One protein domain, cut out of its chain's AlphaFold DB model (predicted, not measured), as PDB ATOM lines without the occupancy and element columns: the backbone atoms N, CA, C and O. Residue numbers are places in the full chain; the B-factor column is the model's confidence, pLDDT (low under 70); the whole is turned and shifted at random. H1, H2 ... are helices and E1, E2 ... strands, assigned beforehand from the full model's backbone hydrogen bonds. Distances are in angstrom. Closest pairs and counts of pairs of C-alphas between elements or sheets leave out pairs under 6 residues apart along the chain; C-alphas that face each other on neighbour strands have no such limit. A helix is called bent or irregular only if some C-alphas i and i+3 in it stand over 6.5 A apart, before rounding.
ATOM      1  N   LYS A  11     148.225 123.424 136.485       93.81
ATOM      2  CA  LYS A  11     147.481 122.555 135.576       93.81
ATOM      3  C   LYS A  11     147.759 122.871 134.112       93.81
ATOM      4  O   LYS A  11     148.411 123.857 133.775       93.81
ATOM      5  N   VAL A  12     147.247 121.998 133.251       96.00
ATOM      6  CA  VAL A  12     147.235 122.216 131.805       96.00
ATOM      7  C   VAL A  12     146.185 123.270 131.470       96.00
ATOM      8  O   VAL A  12     145.031 123.166 131.884       96.00
ATOM      9  N   LEU A  13     146.601 124.275 130.713       95.31
ATOM     10  CA  LEU A  13     145.794 125.366 130.188       95.31
ATOM     11  C   LEU A  13     145.890 125.377 128.656       95.31
ATOM     12  O   LEU A  13     146.745 124.709 128.072       95.31
ATOM     13  N   ARG A  14     145.003 126.124 127.993       95.75
ATOM     14  CA  ARG A  14     144.938 126.217 126.528       95.75
ATOM     15  C   ARG A  14     144.845 127.670 126.083       95.75
ATOM     16  O   ARG A  14     144.090 128.445 126.658       95.75
ATOM     17  N   SER A  15     145.580 127.997 125.027       93.44
ATOM     18  CA  SER A  15     145.503 129.261 124.290       93.44
ATOM     19  C   SER A  15     145.465 128.981 122.784       93.44
ATOM     20  O   SER A  15     145.553 127.832 122.352       93.44
ATOM     21  N   ASN A  16     145.372 130.033 121.965       94.38
ATOM     22  CA  ASN A  16     145.411 129.903 120.503       94.38
ATOM     23  C   ASN A  16     146.730 129.293 119.980       94.38
ATOM     24  O   ASN A  16     146.744 128.692 118.915       94.38
ATOM     25  N   ALA A  17     147.825 129.426 120.737       93.56
ATOM     26  CA  ALA A  17     149.135 128.867 120.395       93.56
ATOM     27  C   ALA A  17     149.302 127.373 120.753       93.56
ATOM     28  O   ALA A  17     150.303 126.780 120.372       93.56
ATOM     29  N   GLY A  18     148.357 126.773 121.489       96.81
ATOM     30  CA  GLY A  18     148.429 125.380 121.944       96.81
ATOM     31  C   GLY A  18     148.148 125.215 123.440       96.81
ATOM     32  O   GLY A  18     147.589 126.104 124.095       96.81
ATOM     33  N   TYR A  19     148.526 124.059 123.981       97.62
ATOM     34  CA  TYR A  19     148.400 123.721 125.399       97.62
ATOM     35  C   TYR A  19     149.665 124.095 126.156       97.62
ATOM     36  O   TYR A  19     150.757 124.004 125.621       97.62
ATOM     37  N   TYR A  20     149.548 124.507 127.407       95.94
ATOM     38  CA  TYR A  20     150.702 124.893 128.214       95.94
ATOM     39  C   TYR A  20     150.451 124.586 129.681       95.94
ATOM     40  O   TYR A  20     149.329 124.296 130.094       95.94
ATOM     41  N   ILE A  21     151.506 124.653 130.479       94.06
ATOM     42  CA  ILE A  21     151.440 124.417 131.916       94.06
ATOM     43  C   ILE A  21     151.447 125.769 132.611       94.06
ATOM     44  O   ILE A  21     152.310 126.612 132.357       94.06
ATOM     45  N   GLY A  22     150.481 125.995 133.490       92.25
ATOM     46  CA  GLY A  22     150.324 127.274 134.165       92.25
ATOM     47  C   GLY A  22     149.398 127.198 135.364       92.25
ATOM     48  O   GLY A  22     149.055 126.117 135.839       92.25
ATOM     49  N   THR A  23     149.009 128.365 135.859       91.50
ATOM     50  CA  THR A  23     148.072 128.506 136.981       91.50
ATOM     51  C   THR A  23     146.924 129.423 136.594       91.50
ATOM     52  O   THR A  23     147.094 130.297 135.740       91.50
ATOM     53  N   LEU A  24     145.772 129.220 137.228       89.56
ATOM     54  CA  LEU A  24     144.686 130.194 137.212       89.56
ATOM     55  C   LEU A  24     144.696 131.001 138.512       89.56
ATOM     56  O   LEU A  24     145.147 130.507 139.548       89.56
ATOM     57  N   ASP A  25     144.194 132.220 138.417       85.56
ATOM     58  CA  ASP A  25     143.810 133.077 139.532       85.56
ATOM     59  C   ASP A  25     142.470 132.612 140.161       85.56
ATOM     60  O   ASP A  25     141.819 131.694 139.649       85.56
ATOM     61  N   GLU A  26     142.081 133.216 141.285       85.38
ATOM     62  CA  GLU A  26     140.818 132.999 141.997       85.38
ATOM     63  C   GLU A  26     139.582 133.223 141.109       85.38
ATOM     64  O   GLU A  26     138.620 132.460 141.208       85.38
ATOM     65  N   ASP A  27     139.634 134.176 140.174       86.62
ATOM     66  CA  ASP A  27     138.573 134.438 139.195       86.62
ATOM     67  C   ASP A  27     138.599 133.461 137.997       86.62
ATOM     68  O   ASP A  27     137.771 133.534 137.086       86.62
ATOM     69  N   GLY A  28     139.546 132.516 137.971       84.38
ATOM     70  CA  GLY A  28     139.661 131.504 136.918       84.38
ATOM     71  C   GLY A  28     140.370 131.984 135.647       84.38
ATOM     72  O   GLY A  28     140.378 131.262 134.647       84.38
ATOM     73  N   PHE A  29     140.996 133.162 135.670       85.88
ATOM     74  CA  PHE A  29     141.799 133.671 134.557       85.88
ATOM     75  C   PHE A  29     143.240 133.146 134.597       85.88
ATOM     76  O   PHE A  29     143.766 132.880 135.678       85.88
ATOM     77  N   PRO A  30     143.915 132.979 133.441       86.75
ATOM     78  CA  PRO A  30     145.327 132.607 133.407       86.75
ATOM     79  C   PRO A  30     146.189 133.613 134.176       86.75
ATOM     80  O   PRO A  30     146.241 134.784 133.819       86.75
ATOM     81  N   ASN A  31     146.878 133.135 135.212       85.31
ATOM     82  CA  ASN A  31     147.690 133.965 136.103       85.31
ATOM     83  C   ASN A  31     149.188 133.896 135.764       85.31
ATOM     84  O   ASN A  31     149.857 134.914 135.659       85.31
ATOM     85  N   CYS A  32     149.716 132.687 135.541       86.50
ATOM     86  CA  CYS A  32     151.126 132.468 135.191       86.50
ATOM     87  C   CYS A  32     151.258 131.358 134.145       86.50
ATOM     88  O   CYS A  32     150.568 130.336 134.239       86.50
ATOM     89  N   ARG A  33     152.214 131.502 133.216       90.38
ATOM     90  CA  ARG A  33     152.594 130.463 132.244       90.38
ATOM     91  C   ARG A  33     153.952 129.881 132.614       90.38
ATOM     92  O   ARG A  33     154.976 130.480 132.306       90.38
ATOM     93  N   LEU A  34     153.959 128.702 133.222       89.12
ATOM     94  CA  LEU A  34     155.164 128.061 133.747       89.12
ATOM     95  C   LEU A  34     155.992 127.352 132.670       89.12
ATOM     96  O   LEU A  34     157.218 127.371 132.774       89.12
ATOM     97  N   SER A  35     155.356 126.758 131.653       92.38
ATOM     98  CA  SER A  35     156.080 126.157 130.526       92.38
ATOM     99  C   SER A  35     156.507 127.192 129.492       92.38
ATOM    100  O   SER A  35     155.794 128.162 129.194       92.38
ATOM    101  N   GLU A  36     157.693 126.994 128.928       93.88
ATOM    102  CA  GLU A  36     158.134 127.742 127.757       93.88
ATOM    103  C   GLU A  36     157.410 127.245 126.509       93.88
ATOM    104  O   GLU A  36     156.916 128.054 125.719       93.88
ATOM    105  N   GLU A  37     157.265 125.926 126.409       94.06
ATOM    106  CA  GLU A  37     156.619 125.230 125.311       94.06
ATOM    107  C   GLU A  37     155.099 125.409 125.303       94.06
ATOM    108  O   GLU A  37     154.430 125.458 126.347       94.06
ATOM    109  N   TYR A  38     154.574 125.398 124.079       96.44
ATOM    110  CA  TYR A  38     153.200 125.022 123.798       96.44
ATOM    111  C   TYR A  38     153.182 123.601 123.225       96.44
ATOM    112  O   TYR A  38     153.893 123.298 122.270       96.44
ATOM    113  N   PHE A  39     152.361 122.740 123.808       97.00
ATOM    114  CA  PHE A  39     152.129 121.367 123.387       97.00
ATOM    115  C   PHE A  39     150.951 121.298 122.411       97.00
ATOM    116  O   PHE A  39     150.014 122.102 122.489       97.00
ATOM    117  N   ASN A  40     150.973 120.312 121.514       97.00
ATOM    118  CA  ASN A  40     149.917 120.135 120.515       97.00
ATOM    119  C   ASN A  40     148.643 119.549 121.131       97.00
ATOM    120  O   ASN A  40     147.535 119.922 120.741       97.00
ATOM    121  N   THR A  41     148.795 118.666 122.119       97.44
ATOM    122  CA  THR A  41     147.690 117.982 122.799       97.44
ATOM    123  C   THR A  41     147.677 118.254 124.309       97.44
ATOM    124  O   THR A  41     148.724 118.526 124.915       97.44
ATOM    125  N   PRO A  42     146.500 118.181 124.961       97.00
ATOM    126  CA  PRO A  42     146.423 118.282 126.414       97.00
ATOM    127  C   PRO A  42     147.099 117.090 127.102       97.00
ATOM    128  O   PRO A  42     147.611 117.254 128.210       97.00
ATOM    129  N   GLU A  43     147.130 115.908 126.474       97.50
ATOM    130  CA  GLU A  43     147.831 114.735 126.997       97.50
ATOM    131  C   GLU A  43     149.342 114.948 127.076       97.50
ATOM    132  O   GLU A  43     149.928 114.635 128.111       97.50
ATOM    133  N   GLU A  44     149.968 115.530 126.049       97.31
ATOM    134  CA  GLU A  44     151.401 115.863 126.066       97.31
ATOM    135  C   GLU A  44     151.731 116.863 127.174       97.31
ATOM    136  O   GLU A  44     152.645 116.637 127.966       97.31
ATOM    137  N   ALA A  45     150.939 117.934 127.293       96.06
ATOM    138  CA  ALA A  45     151.113 118.916 128.360       96.06
ATOM    139  C   ALA A  45     150.930 118.287 129.748       96.06
ATOM    140  O   ALA A  45     151.652 118.609 130.693       96.06
ATOM    141  N   LYS A  46     149.965 117.369 129.889       95.88
ATOM    142  CA  LYS A  46     149.714 116.660 131.146       95.88
ATOM    143  C   LYS A  46     150.852 115.703 131.479       95.88
ATOM    144  O   LYS A  46     151.255 115.660 132.636       95.88
ATOM    145  N   ALA A  47     151.370 114.971 130.496       96.50
ATOM    146  CA  ALA A  47     152.524 114.099 130.668       96.50
ATOM    147  C   ALA A  47     153.742 114.917 131.106       96.50
ATOM    148  O   ALA A  47     154.323 114.610 132.140       96.50
ATOM    149  N   ALA A  48     154.042 116.020 130.413       94.88
ATOM    150  CA  ALA A  48     155.138 116.916 130.767       94.88
ATOM    151  C   ALA A  48     154.974 117.519 132.173       94.88
ATOM    152  O   ALA A  48     155.945 117.597 132.928       94.88
ATOM    153  N   LEU A  49     153.750 117.893 132.569       93.38
ATOM    154  CA  LEU A  49     153.449 118.317 133.938       93.38
ATOM    155  C   LEU A  49     153.667 117.178 134.938       93.38
ATOM    156  O   LEU A  49     154.175 117.417 136.038       93.38
ATOM    157  N   ASP A  50     153.264 115.953 134.602       93.44
ATOM    158  CA  ASP A  50     153.373 114.806 135.494       93.44
ATOM    159  C   ASP A  50     154.835 114.436 135.767       93.44
ATOM    160  O   ASP A  50     155.254 114.378 136.929       93.44
ATOM    161  N   THR A  51     155.622 114.344 134.697       93.31
ATOM    162  CA  THR A  51     157.036 113.959 134.697       93.31
ATOM    163  C   THR A  51     157.999 115.118 134.960       93.31
ATOM    164  O   THR A  51     159.196 114.883 135.088       93.31
ATOM    165  N   LYS A  52     157.499 116.362 135.057       88.38
ATOM    166  CA  LYS A  52     158.307 117.598 135.121       88.38
ATOM    167  C   LYS A  52     159.319 117.705 133.969       88.38
ATOM    168  O   LYS A  52     160.453 118.125 134.170       88.38
ATOM    169  N   SER A  53     158.910 117.309 132.767       93.12
ATOM    170  CA  SER A  53     159.776 117.299 131.578       93.12
ATOM    171  C   SER A  53     159.670 118.562 130.719       93.12
ATOM    172  O   SER A  53     160.256 118.594 129.644       93.12
ATOM    173  N   PHE A  54     158.918 119.575 131.159       91.81
ATOM    174  CA  PHE A  54     158.792 120.846 130.443       91.81
ATOM    175  C   PHE A  54     159.911 121.818 130.814       91.81
ATOM    176  O   PHE A  54     160.424 121.785 131.936       91.81
ATOM    177  N   THR A  55     160.237 122.733 129.903       91.62
ATOM    178  CA  THR A  55     161.175 123.817 130.187       91.62
ATOM    179  C   THR A  55     160.485 124.926 130.954       91.62
ATOM    180  O   THR A  55     159.417 125.436 130.607       91.62
ATOM    181  N   GLU A  56     161.128 125.328 132.035       88.69
ATOM    182  CA  GLU A  56     160.657 126.387 132.894       88.69
ATOM    183  C   GLU A  56     160.876 127.775 132.251       88.69
ATOM    184  O   GLU A  56     161.939 128.377 132.376       88.69
ATOM    185  N   ARG A  57     159.809 128.390 131.707       86.25
ATOM    186  CA  ARG A  57     159.797 129.786 131.207       86.25
ATOM    187  C   ARG A  57     160.252 130.840 132.226       86.25
ATOM    188  O   ARG A  57     159.485 131.168 133.136       86.25
ATOM    189  N   ILE A  58     161.436 131.426 132.055       82.69
ATOM    190  CA  ILE A  58     161.947 132.505 132.920       82.69
ATOM    191  C   ILE A  58     161.380 133.849 132.435       82.69
ATOM    192  O   ILE A  58     161.873 134.438 131.479       82.69
ATOM    193  N   ALA A  59     160.308 134.323 133.072       76.75
ATOM    194  CA  ALA A  59     159.685 135.616 132.788       76.75
ATOM    195  C   ALA A  59     159.340 136.324 134.102       76.75
ATOM    196  O   ALA A  59     158.962 135.642 135.055       76.75
ATOM    197  N   LEU A  60     159.403 137.663 134.131       71.69
ATOM    198  CA  LEU A  60     159.046 138.468 135.315       71.69
ATOM    199  C   LEU A  60     157.656 138.108 135.867       71.69
ATOM    200  O   LEU A  60     157.438 137.965 137.066       71.69
ATOM    201  N   GLU A  61     156.725 137.852 134.950       69.38
ATOM    202  CA  GLU A  61     155.352 137.406 135.214       69.38
ATOM    203  C   GLU A  61     155.302 136.140 136.096       69.38
ATOM    204  O   GLU A  61     154.406 135.966 136.918       69.38
ATOM    205  N   ASN A  62     156.291 135.253 135.946       73.56
ATOM    206  CA  ASN A  62     156.368 133.963 136.623       73.56
ATOM    207  C   ASN A  62     157.165 134.000 137.928       73.56
ATOM    208  O   ASN A  62     157.118 133.018 138.672       73.56
ATOM    209  N   GLU A  63     157.881 135.084 138.237       71.56
ATOM    210  CA  GLU A  63     158.704 135.192 139.453       71.56
ATOM    211  C   GLU A  63     157.851 134.988 140.714       71.56
ATOM    212  O   GLU A  63     158.234 134.285 141.650       71.56
ATOM    213  N   PHE A  64     156.614 135.482 140.675       66.00
ATOM    214  CA  PHE A  64     155.623 135.293 141.731       66.00
ATOM    215  C   PHE A  64     155.141 133.845 141.885       66.00
ATOM    216  O   PHE A  64     154.697 133.457 142.965       66.00
ATOM    217  N   CYS A  65     155.211 133.045 140.821       69.44
ATOM    218  CA  CYS A  65     154.749 131.659 140.794       69.44
ATOM    219  C   CYS A  65     155.886 130.649 141.041       69.44
ATOM    220  O   CYS A  65     155.624 129.578 141.597       69.44
ATOM    221  N   ARG A  66     157.133 130.991 140.683       64.56
ATOM    222  CA  ARG A  66     158.329 130.143 140.835       64.56
ATOM    223  C   ARG A  66     158.953 130.140 142.218       64.56
ATOM    224  O   ARG A  66     159.572 129.152 142.594       64.56
ATOM    225  N   GLY A  67     158.776 131.212 142.986       55.19
ATOM    226  CA  GLY A  67     159.339 131.291 144.333       55.19
ATOM    227  C   GLY A  67     160.861 131.319 144.374       55.19
ATOM    228  O   GLY A  67     161.448 130.994 145.405       55.19
TER     229      GLY A  67
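What this domain is: This is residues 11 to 67 of the 74 residues of an uncharacterized protein of Tissierellia bacterium (UniProt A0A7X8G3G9). A small, strongly twisted sheet of three antiparallel strands has a helix packed at each end of its row of strands: H1 on E1 and E2, and the short H2 mainly on the other edge strand, E3. The two helices lie well separated, with residues 52 to 59 running from one to the other. The printed part has 57 residues with three named strands and then two named helices, in the order E1 E2 E3 H1 H2, and the sheet's order is E1 - E2 - E3. The class is mixed, helices and strands. The whole is compact, with a radius of gyration of the C-alphas of 10.7 A, and its outline is rounded, spanning 25 by 22 by 19 A.

How they stand to each other: E1, residues 11 to 15, and E2, residues 18 to 24, form a hairpin with a tight link; they are antiparallel, with 126 degrees between their directions. N 13 and O 20 are within hydrogen-bond range at 2.8 A, and N 20 and O 13 at 2.9 A. E2 forms a second hairpin with E3, residues 30 to 33, again antiparallel with a tight link, at 117 degrees; N 23 and O 32 are 3.0 A apart and N 31 and O 23 are 2.9 A apart. The three strands make a meander, each strand the antiparallel neighbour of the one before. The pairing is staggered: E2 pairs with E1 over residues 18 to 22 and with E3 over residues 22 to 24. H1, residues 42 to 51, is on the sheet at a height over the sheet of 8.8 A. It lies over E2 and only just over E1, where 3 of its C-alphas fall, and runs slantwise to the strands, at 44 degrees to E2 on the local plane. The closest C-alphas of H1 and E2 are those of Pro 42 and Tyr 19, 5.9 A apart; those of H1 and E1 are Lys 46 and Val 12, 6.1 A apart. H2, residues 60 to 66, is also on the sheet; its closest C-alpha pair with E3 is Asn 62 and Cys 32, 5.6 A. The arrangement is two layers, the helices H1 and H2 on one face of the sheet. H1 and H2 are apart. In H1 every O i to N i+4 pair is within hydrogen-bond range; in H2 1 of 3 is, beside 2 of 4 O i to N i+3 pairs.

Where its parts are: E1 begins at C-alpha 11, (147.481, 122.555, 135.576), and is 13.3 A long from first to last C-alpha. E2, the longest strand by residues, measures 16.4 A, and E3 7.7 A. H1 measures 14.1 A and begins at C-alpha 42, (146.423, 118.282, 126.414). H2 measures 10.0 A and ends at C-alpha 66, (158.329, 130.143, 140.835); it is only just irregular, with C-alphas 61 and 64 6.9 A apart.

The domain as a whole: The two C-alphas farthest apart are those of Asp 27 and Ser 53, 28.3 A. The printed part has no cut, and the links from E3 to H1 and from H1 to H2 are short, with 8 residues each. The mean pLDDT of the printed part is 88.6, with residue 61 and residues 64 to 67 under 70.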